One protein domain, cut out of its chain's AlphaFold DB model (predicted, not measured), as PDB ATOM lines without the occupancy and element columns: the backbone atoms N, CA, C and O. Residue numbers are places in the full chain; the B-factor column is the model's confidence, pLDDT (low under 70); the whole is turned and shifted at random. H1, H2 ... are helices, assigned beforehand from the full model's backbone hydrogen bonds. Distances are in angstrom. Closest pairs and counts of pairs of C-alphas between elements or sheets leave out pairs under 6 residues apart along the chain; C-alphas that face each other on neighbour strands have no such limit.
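This is residues 445 to 546 of the 547 residues of an uncharacterized protein of Brachybacterium endophyticum (UniProt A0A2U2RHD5). This domain has little regular structure: a long looping stretch, residues 445 to 495, precedes three short helices clustered together, H3 packed on H2 and H1 near both. The printed part has 102 residues, with H1, H2 and H3 in that order and no named strand. It is all helix, with 28 residues in named elements. It is compact, with a radius of gyration of the C-alphas of 12.6 A and spans of 35 by 32 by 26 A.

Residues 463 to 464 pair with 472 to 473, parallel, and 486 to 487 with 494 to 495, antiparallel. H1, residues 496 to 504, begins at C-alpha (-43.874, -36.281, 10.404) and is 12.7 A long. H2, residues 515 to 527, is 18.1 A long. H3, residues 538 to 543, is 8.6 A long and ends at C-alpha (-34.090, -32.819, 24.653).

H1 and H2 are close but not clearly touching; their closest C-alphas, of Gln 502 and Thr 517, are 7.1 A apart. H1 and H3 are likewise close but not clearly touching, with C-alphas of Trp 501 and Phe 541 closest at 6.8 A. H2 touches H3 with residues 521 to 525 alone, about perpendicular at 74 degrees; the closest C-alphas, of Gln 525 and Thr 540, are 6.3 A apart. In H1, H2 and H3 every O i to N i+4 pair is within hydrogen-bond range.

The C-alphas farthest apart, of Lys 445 and Gly 490, are 39.2 A apart. The printed part has no cut, and both links are short. Of the printed residues, 35 are under pLDDT 70, among them 445 to 451 and 526 to 533.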
ATOM      1  N   LYS A 445     -29.860 -41.476  29.912       37.94
ATOM      2  CA  LYS A 445     -30.948 -42.026  30.745       37.94
ATOM      3  C   LYS A 445     -32.059 -42.788  30.018       37.94
ATOM      4  O   LYS A 445     -32.849 -43.421  30.712       37.94
ATOM      5  N   LEU A 446     -32.138 -42.783  28.683       37.53
ATOM      6  CA  LEU A 446     -33.275 -43.387  27.970       37.53
ATOM      7  C   LEU A 446     -32.878 -44.428  26.914       37.53
ATOM      8  O   LEU A 446     -32.203 -44.131  25.930       37.53
ATOM      9  N   LYS A 447     -33.395 -45.648  27.111       37.31
ATOM     10  CA  LYS A 447     -33.741 -46.566  26.018       37.31
ATOM     11  C   LYS A 447     -34.866 -45.948  25.168       37.31
ATOM     12  O   LYS A 447     -35.628 -45.121  25.660       37.31
ATOM     13  N   ASP A 448     -34.990 -46.418  23.929       50.31
ATOM     14  CA  ASP A 448     -36.187 -46.257  23.083       50.31
ATOM     15  C   ASP A 448     -36.533 -44.813  22.642       50.31
ATOM     16  O   ASP A 448     -37.701 -44.457  22.476       50.31
ATOM     17  N   LEU A 449     -35.515 -43.981  22.391       50.75
ATOM     18  CA  LEU A 449     -35.684 -42.677  21.731       50.75
ATOM     19  C   LEU A 449     -35.872 -42.822  20.206       50.75
ATOM     20  O   LEU A 449     -35.168 -43.630  19.597       50.75
ATOM     21  N   PRO A 450     -36.761 -42.033  19.566       54.06
ATOM     22  CA  PRO A 450     -36.858 -41.983  18.108       54.06
ATOM     23  C   PRO A 450     -35.637 -41.274  17.504       54.06
ATOM     24  O   PRO A 450     -35.156 -40.291  18.068       54.06
ATOM     25  N   ASP A 451     -35.168 -41.745  16.346       55.03
ATOM     26  CA  ASP A 451     -34.060 -41.125  15.608       55.03
ATOM     27  C   ASP A 451     -34.370 -39.680  15.188       55.03
ATOM     28  O   ASP A 451     -35.530 -39.287  15.039       55.03
ATOM     29  N   PHE A 452     -33.320 -38.883  14.950       71.38
ATOM     30  CA  PHE A 452     -33.497 -37.565  14.345       71.38
ATOM     31  C   PHE A 452     -33.888 -37.728  12.860       71.38
ATOM     32  O   PHE A 452     -33.107 -38.287  12.093       71.38
ATOM     33  N   PRO A 453     -35.063 -37.234  12.439       68.94
ATOM     34  CA  PRO A 453     -35.733 -37.634  11.193       68.94
ATOM     35  C   PRO A 453     -35.273 -36.890   9.927       68.94
ATOM     36  O   PRO A 453     -35.725 -37.220   8.834       68.94
ATOM     37  N   LEU A 454     -34.406 -35.877  10.043       70.12
ATOM     38  CA  LEU A 454     -33.926 -35.090   8.900       70.12
ATOM     39  C   LEU A 454     -32.509 -35.485   8.476       70.12
ATOM     40  O   LEU A 454     -31.689 -35.882   9.302       70.12
ATOM     41  N   LEU A 455     -32.210 -35.305   7.186       60.66
ATOM     42  CA  LEU A 455     -30.931 -35.659   6.573       60.66
ATOM     43  C   LEU A 455     -29.742 -34.934   7.233       60.66
ATOM     44  O   LEU A 455     -29.784 -33.724   7.470       60.66
ATOM     45  N   ARG A 456     -28.666 -35.684   7.508       65.12
ATOM     46  CA  ARG A 456     -27.410 -35.192   8.097       65.12
ATOM     47  C   ARG A 456     -26.202 -35.780   7.355       65.12
ATOM     48  O   ARG A 456     -25.646 -36.780   7.796       65.12
ATOM     49  N   THR A 457     -25.781 -35.152   6.258       45.03
ATOM     50  CA  THR A 457     -24.535 -35.480   5.535       45.03
ATOM     51  C   THR A 457     -23.466 -34.397   5.749       45.03
ATOM     52  O   THR A 457     -23.623 -33.487   6.574       45.03
ATOM     53  N   SER A 458     -22.343 -34.497   5.034       40.56
ATOM     54  CA  SER A 458     -21.329 -33.441   4.938       40.56
ATOM     55  C   SER A 458     -21.867 -32.176   4.256       40.56
ATOM     56  O   SER A 458     -21.536 -31.074   4.694       40.56
ATOM     57  N   GLU A 459     -22.712 -32.349   3.240       40.03
ATOM     58  CA  GLU A 459     -23.272 -31.311   2.362       40.03
ATOM     59  C   GLU A 459     -24.576 -30.715   2.911       40.03
ATOM     60  O   GLU A 459     -24.887 -29.561   2.626       40.03
ATOM     61  N   HIS A 460     -25.338 -31.488   3.695       50.53
ATOM     62  CA  HIS A 460     -26.670 -31.107   4.170       50.53
ATOM     63  C   HIS A 460     -26.855 -31.399   5.663       50.53
ATOM     64  O   HIS A 460     -26.913 -32.553   6.092       50.53
ATOM     65  N   LYS A 461     -26.991 -30.349   6.477       62.16
ATOM     66  CA  LYS A 461     -27.179 -30.424   7.934       62.16
ATOM     67  C   LYS A 461     -28.567 -29.939   8.331       62.16
ATOM     68  O   LYS A 461     -28.705 -29.034   9.156       62.16
ATOM     69  N   CYS A 462     -29.594 -30.601   7.805       71.31
ATOM     70  CA  CYS A 462     -30.980 -30.193   7.994       71.31
ATOM     71  C   CYS A 462     -31.404 -30.118   9.477       71.31
ATOM     72  O   CYS A 462     -30.903 -30.861  10.334       71.31
ATOM     73  N   TYR A 463     -32.328 -29.202   9.769       82.38
ATOM     74  CA  TYR A 463     -32.955 -28.959  11.074       82.38
ATOM     75  C   TYR A 463     -34.391 -28.446  10.879       82.38
ATOM     76  O   TYR A 463     -34.687 -27.889   9.824       82.38
ATOM     77  N   TYR A 464     -35.284 -28.586  11.869       90.62
ATOM     78  CA  TYR A 464     -36.567 -27.870  11.793       90.62
ATOM     79  C   TYR A 464     -36.408 -26.432  12.281       90.62
ATOM     80  O   TYR A 464     -35.822 -26.188  13.341       90.62
ATOM     81  N   GLY A 465     -36.925 -25.488  11.502       84.25
ATOM     82  CA  GLY A 465     -36.778 -24.055  11.731       84.25
ATOM     83  C   GLY A 465     -37.644 -23.245  10.770       84.25
ATOM     84  O   GLY A 465     -38.325 -23.810   9.910       84.25
ATOM     85  N   ASP A 466     -37.624 -21.921  10.918       75.12
ATOM     86  CA  ASP A 466     -38.307 -21.037   9.973       75.12
ATOM     87  C   ASP A 466     -37.559 -20.946   8.631       75.12
ATOM     88  O   ASP A 466     -36.376 -21.281   8.530       75.12
ATOM     89  N   GLU A 467     -38.275 -20.542   7.581       59.66
ATOM     90  CA  GLU A 467     -37.897 -20.782   6.183       59.66
ATOM     91  C   GLU A 467     -36.685 -19.961   5.710       59.66
ATOM     92  O   GLU A 467     -36.800 -18.920   5.066       59.66
ATOM     93  N   SER A 468     -35.491 -20.507   5.953       47.22
ATOM     94  CA  SER A 468     -34.235 -20.121   5.301       47.22
ATOM     95  C   SER A 468     -33.613 -21.331   4.584       47.22
ATOM     96  O   SER A 468     -33.709 -22.473   5.030       47.22
ATOM     97  N   LYS A 469     -33.085 -21.093   3.379       52.28
ATOM     98  CA  LYS A 469     -33.069 -22.085   2.288       52.28
ATOM     99  C   LYS A 469     -32.161 -23.308   2.535       52.28
ATOM    100  O   LYS A 469     -31.151 -23.224   3.225       52.28
ATOM    101  N   LEU A 470     -32.521 -24.421   1.884       50.59
ATOM    102  CA  LEU A 470     -31.845 -25.734   1.816       50.59
ATOM    103  C   LEU A 470     -31.694 -26.538   3.123       50.59
ATOM    104  O   LEU A 470     -31.832 -27.757   3.070       50.59
ATOM    105  N   GLU A 471     -31.443 -25.913   4.277       65.31
ATOM    106  CA  GLU A 471     -31.225 -26.652   5.537       65.31
ATOM    107  C   GLU A 471     -32.366 -26.541   6.563       65.31
ATOM    108  O   GLU A 471     -32.477 -27.414   7.425       65.31
ATOM    109  N   ALA A 472     -33.235 -25.526   6.487       78.69
ATOM    110  CA  ALA A 472     -34.388 -25.418   7.384       78.69
ATOM    111  C   ALA A 472     -35.632 -26.105   6.793       78.69
ATOM    112  O   ALA A 472     -36.134 -25.713   5.738       78.69
ATOM    113  N   VAL A 473     -36.157 -27.100   7.508       85.38
ATOM    114  CA  VAL A 473     -37.399 -27.806   7.169       85.38
ATOM    115  C   VAL A 473     -38.540 -27.221   8.000       85.38
ATOM    116  O   VAL A 473     -38.544 -27.314   9.227       85.38
ATOM    117  N   SER A 474     -39.523 -26.614   7.338       87.81
ATOM    118  CA  SER A 474     -40.639 -25.931   8.013       87.81
ATOM    119  C   SER A 474     -41.905 -26.779   8.118       87.81
ATOM    120  O   SER A 474     -42.786 -26.463   8.914       87.81
ATOM    121  N   GLY A 475     -42.066 -27.799   7.267       86.69
ATOM    122  CA  GLY A 475     -43.323 -28.544   7.133       86.69
ATOM    123  C   GLY A 475     -44.490 -27.747   6.522       86.69
ATOM    124  O   GLY A 475     -45.554 -28.315   6.292       86.69
ATOM    125  N   LYS A 476     -44.318 -26.450   6.218       85.00
ATOM    126  CA  LYS A 476     -45.309 -25.642   5.479       85.00
ATOM    127  C   LYS A 476     -45.321 -26.015   3.990       85.00
ATOM    128  O   LYS A 476     -46.372 -26.006   3.354       85.00
ATOM    129  N   SER A 477     -44.160 -26.380   3.449       78.12
ATOM    130  CA  SER A 477     -43.925 -26.735   2.046       78.12
ATOM    131  C   SER A 477     -43.163 -28.066   1.934       78.12
ATOM    132  O   SER A 477     -42.736 -28.632   2.940       78.12
ATOM    133  N   ALA A 478     -42.998 -28.594   0.718       73.06
ATOM    134  CA  ALA A 478     -42.198 -29.793   0.454       73.06
ATOM    135  C   ALA A 478     -40.687 -29.470   0.492       73.06
ATOM    136  O   ALA A 478     -40.004 -29.524  -0.526       73.06
ATOM    137  N   ASN A 479     -40.181 -29.076   1.665       72.06
ATOM    138  CA  ASN A 479     -38.821 -28.567   1.871       72.06
ATOM    139  C   ASN A 479     -37.899 -29.517   2.658       72.06
ATOM    140  O   ASN A 479     -36.931 -29.065   3.263       72.06
ATOM    141  N   SER A 480     -38.174 -30.824   2.641       74.88
ATOM    142  CA  SER A 480     -37.298 -31.852   3.221       74.88
ATOM    143  C   SER A 480     -36.518 -32.600   2.141       74.88
ATOM    144  O   SER A 480     -37.079 -32.972   1.114       74.88
ATOM    145  N   LEU A 481     -35.243 -32.892   2.416       65.94
ATOM    146  CA  LEU A 481     -34.406 -33.790   1.607       65.94
ATOM    147  C   LEU A 481     -34.645 -35.282   1.919       65.94
ATOM    148  O   LEU A 481     -33.994 -36.145   1.337       65.94
ATOM    149  N   VAL A 482     -35.559 -35.599   2.845       64.06
ATOM    150  CA  VAL A 482     -35.931 -36.972   3.216       64.06
ATOM    151  C   VAL A 482     -37.260 -37.341   2.539       64.06
ATOM    152  O   VAL A 482     -38.291 -36.749   2.877       64.06
ATOM    153  N   PRO A 483     -37.279 -38.307   1.598       72.62
ATOM    154  CA  PRO A 483     -38.509 -38.754   0.949       72.62
ATOM    155  C   PRO A 483     -39.543 -39.253   1.964       72.62
ATOM    156  O   PRO A 483     -39.232 -40.067   2.829       72.62
ATOM    157  N   GLY A 484     -40.779 -38.766   1.852       76.38
ATOM    158  CA  GLY A 484     -41.885 -39.153   2.734       76.38
ATOM    159  C   GLY A 484     -41.913 -38.480   4.113       76.38
ATOM    160  O   GLY A 484     -42.861 -38.716   4.850       76.38
ATOM    161  N   GLU A 485     -40.949 -37.621   4.469       82.88
ATOM    162  CA  GLU A 485     -40.997 -36.866   5.739       82.88
ATOM    163  C   GLU A 485     -42.101 -35.794   5.743       82.88
ATOM    164  O   GLU A 485     -42.682 -35.506   6.790       82.88
ATOM    165  N   ILE A 486     -42.418 -35.214   4.580       87.12
ATOM    166  CA  ILE A 486     -43.531 -34.269   4.426       87.12
ATOM    167  C   ILE A 486     -44.781 -35.018   3.954       87.12
ATOM    168  O   ILE A 486     -44.763 -35.656   2.903       87.12
ATOM    169  N   PHE A 487     -45.874 -34.890   4.706       86.88
ATOM    170  CA  PHE A 487     -47.211 -35.352   4.327       86.88
ATOM    171  C   PHE A 487     -48.103 -34.179   3.910       86.88
ATOM    172  O   PHE A 487     -47.853 -33.036   4.292       86.88
ATOM    173  N   GLY A 488     -49.190 -34.473   3.190       84.12
ATOM    174  CA  GLY A 488     -50.213 -33.491   2.809       84.12
ATOM    175  C   GLY A 488     -49.732 -32.439   1.801       84.12
ATOM    176  O   GLY A 488     -48.652 -32.541   1.225       84.12
ATOM    177  N   SER A 489     -50.552 -31.413   1.566       77.44
ATOM    178  CA  SER A 489     -50.232 -30.318   0.641       77.44
ATOM    179  C   SER A 489     -50.933 -29.013   1.042       77.44
ATOM    180  O   SER A 489     -51.917 -29.011   1.781       77.44
ATOM    181  N   GLY A 490     -50.414 -27.868   0.588       75.12
ATOM    182  CA  GLY A 490     -51.039 -26.556   0.810       75.12
ATOM    183  C   GLY A 490     -51.333 -26.255   2.286       75.12
ATOM    184  O   GLY A 490     -50.429 -26.150   3.109       75.12
ATOM    185  N   LYS A 491     -52.613 -26.105   2.654       75.44
ATOM    186  CA  LYS A 491     -53.021 -25.810   4.043       75.44
ATOM    187  C   LYS A 491     -53.015 -27.028   4.983       75.44
ATOM    188  O   LYS A 491     -53.100 -26.803   6.186       75.44
ATOM    189  N   SER A 492     -52.848 -28.254   4.476       78.38
ATOM    190  CA  SER A 492     -52.804 -29.504   5.257       78.38
ATOM    191  C   SER A 492     -51.441 -30.219   5.243       78.38
ATOM    192  O   SER A 492     -51.338 -31.338   5.745       78.38
ATOM    193  N   SER A 493     -50.393 -29.594   4.689       87.75
ATOM    194  CA  SER A 493     -49.017 -30.108   4.755       87.75
ATOM    195  C   SER A 493     -48.448 -30.133   6.180       87.75
ATOM    196  O   SER A 493     -48.791 -29.280   6.999       87.75
ATOM    197  N   GLY A 494     -47.536 -31.058   6.464       89.75
ATOM    198  CA  GLY A 494     -46.763 -31.078   7.705       89.75
ATOM    199  C   GLY A 494     -45.598 -32.062   7.639       89.75
ATOM    200  O   GLY A 494     -45.553 -32.924   6.766       89.75
ATOM    201  N   ALA A 495     -44.651 -31.938   8.565       92.69
ATOM    202  CA  ALA A 495     -43.505 -32.830   8.700       92.69
ATOM    203  C   ALA A 495     -43.755 -33.879   9.803       92.69
ATOM    204  O   ALA A 495     -44.140 -33.528  10.926       92.69
ATOM    205  N   HIS A 496     -43.575 -35.167   9.496       88.81
ATOM    206  CA  HIS A 496     -43.874 -36.281  10.404       88.81
ATOM    207  C   HIS A 496     -43.064 -36.216  11.702       88.81
ATOM    208  O   HIS A 496     -43.624 -36.356  12.794       88.81
ATOM    209  N   GLY A 497     -41.762 -35.964  11.600       84.88
ATOM    210  CA  GLY A 497     -40.885 -35.887  12.757       84.88
ATOM    211  C   GLY A 497     -41.103 -34.635  13.612       84.88
ATOM    212  O   GLY A 497     -41.094 -34.721  14.843       84.88
ATOM    213  N   LEU A 498     -41.412 -33.488  12.992       94.25
ATOM    214  CA  LEU A 498     -41.765 -32.271  13.731       94.25
ATOM    215  C   LEU A 498     -43.076 -32.455  14.499       94.25
ATOM    216  O   LEU A 498     -43.170 -32.067  15.661       94.25
ATOM    217  N   LYS A 499     -44.060 -33.121  13.886       94.56
ATOM    218  CA  LYS A 499     -45.338 -33.466  14.517       94.56
ATOM    219  C   LYS A 499     -45.153 -34.361  15.746       94.56
ATOM    220  O   LYS A 499     -45.812 -34.154  16.765       94.56
ATOM    221  N   ALA A 500     -44.229 -35.322  15.680       87.31
ATOM    222  CA  ALA A 500     -43.861 -36.153  16.827       87.31
ATOM    223  C   ALA A 500     -43.197 -35.334  17.953       87.31
ATOM    224  O   ALA A 500     -43.557 -35.497  19.120       87.31
ATOM    225  N   TRP A 501     -42.289 -34.415  17.609       92.62
ATOM    226  CA  TRP A 501     -41.626 -33.523  18.568       92.62
ATOM    227  C   TRP A 501     -42.610 -32.556  19.248       92.62
ATOM    228  O   TRP A 501     -42.637 -32.470  20.475       92.62
ATOM    229  N   GLN A 502     -43.484 -31.897  18.476       95.69
ATOM    230  CA  GLN A 502     -44.532 -30.997  18.985       95.69
ATOM    231  C   GLN A 502     -45.446 -31.705  19.991       95.69
ATOM    232  O   GLN A 502     -45.698 -31.184  21.079       95.69
ATOM    233  N   LYS A 503     -45.879 -32.933  19.661       93.38
ATOM    234  CA  LYS A 503     -46.677 -33.775  20.563       93.38
ATOM    235  C   LYS A 503     -45.932 -34.082  21.864       93.38
ATOM    236  O   LYS A 503     -46.564 -34.125  22.916       93.38
ATOM    237  N   LYS A 504     -44.611 -34.293  21.816       90.06
ATOM    238  CA  LYS A 504     -43.810 -34.603  23.008       90.06
ATOM    239  C   LYS A 504     -43.569 -33.383  23.907       90.06
ATOM    240  O   LYS A 504     -43.603 -33.548  25.122       90.06
ATOM    241  N   VAL A 505     -43.400 -32.178  23.353       86.00
ATOM    242  CA  VAL A 505     -43.282 -30.935  24.153       86.00
ATOM    243  C   VAL A 505     -44.632 -30.333  24.582       86.00
ATOM    244  O   VAL A 505     -44.653 -29.284  25.219       86.00
ATOM    245  N   GLY A 506     -45.754 -30.981  24.252       91.75
ATOM    246  CA  GLY A 506     -47.086 -30.585  24.723       91.75
ATOM    247  C   GLY A 506     -47.707 -29.386  23.999       91.75
ATOM    248  O   GLY A 506     -48.510 -28.675  24.598       91.75
ATOM    249  N   ILE A 507     -47.357 -29.150  22.729       93.12
ATOM    250  CA  ILE A 507     -47.980 -28.108  21.890       93.12
ATOM    251  C   ILE A 507     -48.797 -28.718  20.743       93.12
ATOM    252  O   ILE A 507     -48.756 -29.927  20.504       93.12
ATOM    253  N   THR A 508     -49.536 -27.878  20.011       94.31
ATOM    254  CA  THR A 508     -50.293 -28.279  18.815       94.31
ATOM    255  C   THR A 508     -49.400 -29.033  17.829       94.31
ATOM    256  O   THR A 508     -48.456 -28.476  17.277       94.31
ATOM    257  N   ALA A 509     -49.711 -30.310  17.607       94.25
ATOM    258  CA  ALA A 509     -48.948 -31.212  16.752       94.25
ATOM    259  C   ALA A 509     -49.487 -31.203  15.310       94.25
ATOM    260  O   ALA A 509     -50.092 -32.173  14.844       94.25
ATOM    261  N   ASP A 510     -49.299 -30.086  14.608       92.88
ATOM    262  CA  ASP A 510     -49.697 -29.914  13.206       92.88
ATOM    263  C   ASP A 510     -48.611 -30.356  12.203       92.88
ATOM    264  O   ASP A 510     -48.920 -30.656  11.051       92.88
ATOM    265  N   GLY A 511     -47.363 -30.493  12.653       93.12
ATOM    266  CA  GLY A 511     -46.189 -30.771  11.832       93.12
ATOM    267  C   GLY A 511     -45.556 -29.524  11.215       93.12
ATOM    268  O   GLY A 511     -44.793 -29.666  10.263       93.12
ATOM    269  N   ARG A 512     -45.870 -28.317  11.706       92.50
ATOM    270  CA  ARG A 512     -45.421 -27.047  11.117       92.50
ATOM    271  C   ARG A 512     -44.548 -26.226  12.054       92.50
ATOM    272  O   ARG A 512     -44.824 -26.035  13.239       92.50
ATOM    273  N   PHE A 513     -43.489 -25.664  11.490       90.62
ATOM    274  CA  PHE A 513     -42.630 -24.733  12.192       90.62
ATOM    275  C   PHE A 513     -43.206 -23.316  12.098       90.62
ATOM    276  O   PHE A 513     -43.328 -22.740  11.017       90.62
ATOM    277  N   GLY A 514     -43.580 -22.754  13.242       88.62
ATOM    278  CA  GLY A 514     -44.151 -21.415  13.368       88.62
ATOM    279  C   GLY A 514     -43.933 -20.857  14.777       88.62
ATOM    280  O   GLY A 514     -43.265 -21.509  15.579       88.62
ATOM    281  N   PRO A 515     -44.504 -19.686  15.118       86.62
ATOM    282  CA  PRO A 515     -44.174 -18.966  16.353       86.62
ATOM    283  C   PRO A 515     -44.349 -19.777  17.648       86.62
ATOM    284  O   PRO A 515     -43.533 -19.664  18.559       86.62
ATOM    285  N   GLY A 516     -45.370 -20.641  17.726       85.50
ATOM    286  CA  GLY A 516     -45.554 -21.551  18.865       85.50
ATOM    287  C   GLY A 516     -44.457 -22.618  18.969       85.50
ATOM    288  O   GLY A 516     -43.966 -22.893  20.063       85.50
ATOM    289  N   THR A 517     -44.032 -23.170  17.830       93.44
ATOM    290  CA  THR A 517     -42.960 -24.172  17.725       93.44
ATOM    291  C   THR A 517     -41.586 -23.563  18.032       93.44
ATOM    292  O   THR A 517     -40.835 -24.154  18.802       93.44
ATOM    293  N   ASP A 518     -41.279 -22.362  17.524       89.31
ATOM    294  CA  ASP A 518     -40.047 -21.620  17.852       89.31
ATOM    295  C   ASP A 518     -39.977 -21.281  19.349       89.31
ATOM    296  O   ASP A 518     -38.998 -21.617  20.020       89.31
ATOM    297  N   LYS A 519     -41.056 -20.714  19.910       84.00
ATOM    298  CA  LYS A 519     -41.140 -20.407  21.344       84.00
ATOM    299  C   LYS A 519     -40.941 -21.662  22.198       84.00
ATOM    300  O   LYS A 519     -40.209 -21.611  23.189       84.00
ATOM    301  N   ALA A 520     -41.555 -22.789  21.827       84.06
ATOM    302  CA  ALA A 520     -41.363 -24.060  22.521       84.06
ATOM    303  C   ALA A 520     -39.923 -24.585  22.391       84.06
ATOM    304  O   ALA A 520     -39.361 -25.038  23.387       84.06
ATOM    305  N   ALA A 521     -39.302 -24.471  21.212       83.06
ATOM    306  CA  ALA A 521     -37.918 -24.885  20.984       83.06
ATOM    307  C   ALA A 521     -36.955 -24.074  21.856       83.06
ATOM    308  O   ALA A 521     -36.175 -24.663  22.601       83.06
ATOM    309  N   ARG A 522     -37.081 -22.741  21.869       79.69
ATOM    310  CA  ARG A 522     -36.284 -21.856  22.736       79.69
ATOM    311  C   ARG A 522     -36.518 -22.130  24.222       79.69
ATOM    312  O   ARG A 522     -35.561 -22.204  24.987       79.69
ATOM    313  N   THR A 523     -37.770 -22.344  24.633       75.69
ATOM    314  CA  THR A 523     -38.110 -22.691  26.028       75.69
ATOM    315  C   THR A 523     -37.455 -24.007  26.453       75.69
ATOM    316  O   THR A 523     -36.916 -24.099  27.554       75.69
ATOM    317  N   LEU A 524     -37.476 -25.023  25.588       72.56
ATOM    318  CA  LEU A 524     -36.829 -26.308  25.839       72.56
ATOM    319  C   LEU A 524     -35.299 -26.181  25.859       72.56
ATOM    320  O   LEU A 524     -34.666 -26.730  26.752       72.56
ATOM    321  N   GLN A 525     -34.710 -25.442  24.914       74.81
ATOM    322  CA  GLN A 525     -33.267 -25.193  24.859       74.81
ATOM    323  C   GLN A 525     -32.770 -24.524  26.143       74.81
ATOM    324  O   GLN A 525     -31.821 -25.016  26.748       74.81
ATOM    325  N   ALA A 526     -33.467 -23.481  26.607       55.62
ATOM    326  CA  ALA A 526     -33.159 -22.807  27.865       55.62
ATOM    327  C   ALA A 526     -33.282 -23.751  29.077       55.62
ATOM    328  O   ALA A 526     -32.393 -23.782  29.920       55.62
ATOM    329  N   LYS A 527     -34.341 -24.573  29.144       54.53
ATOM    330  CA  LYS A 527     -34.522 -25.576  30.213       54.53
ATOM    331  C   LYS A 527     -33.480 -26.705  30.198       54.53
ATOM    332  O   LYS A 527     -33.269 -27.328  31.232       54.53
ATOM    333  N   ALA A 528     -32.874 -26.998  29.047       48.41
ATOM    334  CA  ALA A 528     -31.963 -28.129  28.843       48.41
ATOM    335  C   ALA A 528     -30.472 -27.738  28.743       48.41
ATOM    336  O   ALA A 528     -29.645 -28.596  28.412       48.41
ATOM    337  N   GLY A 529     -30.126 -26.467  28.986       47.69
ATOM    338  CA  GLY A 529     -28.748 -25.968  28.880       47.69
ATOM    339  C   GLY A 529     -28.191 -26.017  27.453       47.69
ATOM    340  O   GLY A 529     -27.039 -26.383  27.232       47.69
ATOM    341  N   LEU A 530     -29.032 -25.744  26.451       53.06
ATOM    342  CA  LEU A 530     -28.651 -25.732  25.036       53.06
ATOM    343  C   LEU A 530     -28.606 -24.304  24.488       53.06
ATOM    344  O   LEU A 530     -29.291 -23.411  24.983       53.06
ATOM    345  N   THR A 531     -27.866 -24.105  23.395       59.34
ATOM    346  CA  THR A 531     -27.905 -22.863  22.610       59.34
ATOM    347  C   THR A 531     -29.349 -22.516  22.235       59.34
ATOM    348  O   THR A 531     -30.008 -23.289  21.543       59.34
ATOM    349  N   VAL A 532     -29.836 -21.353  22.677       66.25
ATOM    350  CA  VAL A 532     -31.238 -20.915  22.520       66.25
ATOM    351  C   VAL A 532     -31.457 -20.244  21.154       66.25
ATOM    352  O   VAL A 532     -31.843 -19.080  21.046       66.25
ATOM    353  N   ASP A 533     -31.163 -20.974  20.078       69.31
ATOM    354  CA  ASP A 533     -31.252 -20.484  18.695       69.31
ATOM    355  C   ASP A 533     -32.629 -20.709  18.035       69.31
ATOM    356  O   ASP A 533     -32.894 -20.148  16.970       69.31
ATOM    357  N   GLY A 534     -33.523 -21.468  18.682       79.31
ATOM    358  CA  GLY A 534     -34.836 -21.880  18.169       79.31
ATOM    359  C   GLY A 534     -34.783 -23.006  17.134       79.31
ATOM    360  O   GLY A 534     -35.825 -23.460  16.671       79.31
ATOM    361  N   LYS A 535     -33.593 -23.497  16.770       87.56
ATOM    362  CA  LYS A 535     -33.412 -24.538  15.756       87.56
ATOM    363  C   LYS A 535     -33.578 -25.920  16.373       87.56
ATOM    364  O   LYS A 535     -32.819 -26.340  17.254       87.56
ATOM    365  N   ILE A 536     -34.519 -26.698  15.846       86.56
ATOM    366  CA  ILE A 536     -34.687 -28.099  16.236       86.56
ATOM    367  C   ILE A 536     -33.763 -28.970  15.375       86.56
ATOM    368  O   ILE A 536     -34.186 -29.677  14.459       86.56
ATOM    369  N   GLY A 537     -32.462 -28.878  15.660       74.12
ATOM    370  CA  GLY A 537     -31.476 -29.889  15.271       74.12
ATOM    371  C   GLY A 537     -31.492 -31.093  16.230       74.12
ATOM    372  O   GLY A 537     -32.248 -31.083  17.204       74.12
ATOM    373  N   PRO A 538     -30.625 -32.105  16.027       62.44
ATOM    374  CA  PRO A 538     -30.638 -33.348  16.808       62.44
ATOM    375  C   PRO A 538     -30.648 -33.147  18.331       62.44
ATOM    376  O   PRO A 538     -31.437 -33.771  19.032       62.44
ATOM    377  N   THR A 539     -29.823 -32.239  18.861       59.91
ATOM    378  CA  THR A 539     -29.722 -32.003  20.313       59.91
ATOM    379  C   THR A 539     -31.017 -31.436  20.903       59.91
ATOM    380  O   THR A 539     -31.511 -31.954  21.903       59.91
ATOM    381  N   THR A 540     -31.600 -30.420  20.260       74.69
ATOM    382  CA  THR A 540     -32.900 -29.828  20.625       74.69
ATOM    383  C   THR A 540     -34.050 -30.818  20.438       74.69
ATOM    384  O   THR A 540     -35.009 -30.816  21.208       74.69
ATOM    385  N   PHE A 541     -33.960 -31.681  19.420       78.69
ATOM    386  CA  PHE A 541     -34.929 -32.742  19.185       78.69
ATOM    387  C   PHE A 541     -34.940 -33.701  20.378       78.69
ATOM    388  O   PHE A 541     -35.933 -33.757  21.095       78.69
ATOM    389  N   PHE A 542     -33.816 -34.363  20.673       65.62
ATOM    390  CA  PHE A 542     -33.731 -35.345  21.758       65.62
ATOM    391  C   PHE A 542     -34.039 -34.766  23.146       65.62
ATOM    392  O   PHE A 542     -34.606 -35.479  23.973       65.62
ATOM    393  N   ALA A 543     -33.743 -33.484  23.396       69.31
ATOM    394  CA  ALA A 543     -34.090 -32.819  24.653       69.31
ATOM    395  C   ALA A 543     -35.593 -32.898  24.986       69.31
ATOM    396  O   ALA A 543     -35.944 -32.999  26.157       69.31
ATOM    397  N   ALA A 544     -36.481 -32.943  23.984       78.50
ATOM    398  CA  ALA A 544     -37.923 -33.039  24.216       78.50
ATOM    399  C   ALA A 544     -38.321 -34.359  24.880       78.50
ATOM    400  O   ALA A 544     -39.271 -34.392  25.655       78.50
ATOM    401  N   TRP A 545     -37.589 -35.446  24.616       70.69
ATOM    402  CA  TRP A 545     -37.845 -36.751  25.228       70.69
ATOM    403  C   TRP A 545     -37.326 -36.885  26.659       70.69
ATOM    404  O   TRP A 545     -37.627 -37.874  27.319       70.69
ATOM    405  N   LEU A 546     -36.589 -35.884  27.132       57.31
ATOM    406  CA  LEU A 546     -35.831 -35.904  28.376       57.31
ATOM    407  C   LEU A 546     -36.285 -34.842  29.395       57.31
ATOM    408  O   LEU A 546     -35.746 -34.803  30.502       57.31
TER     409      LEU A 546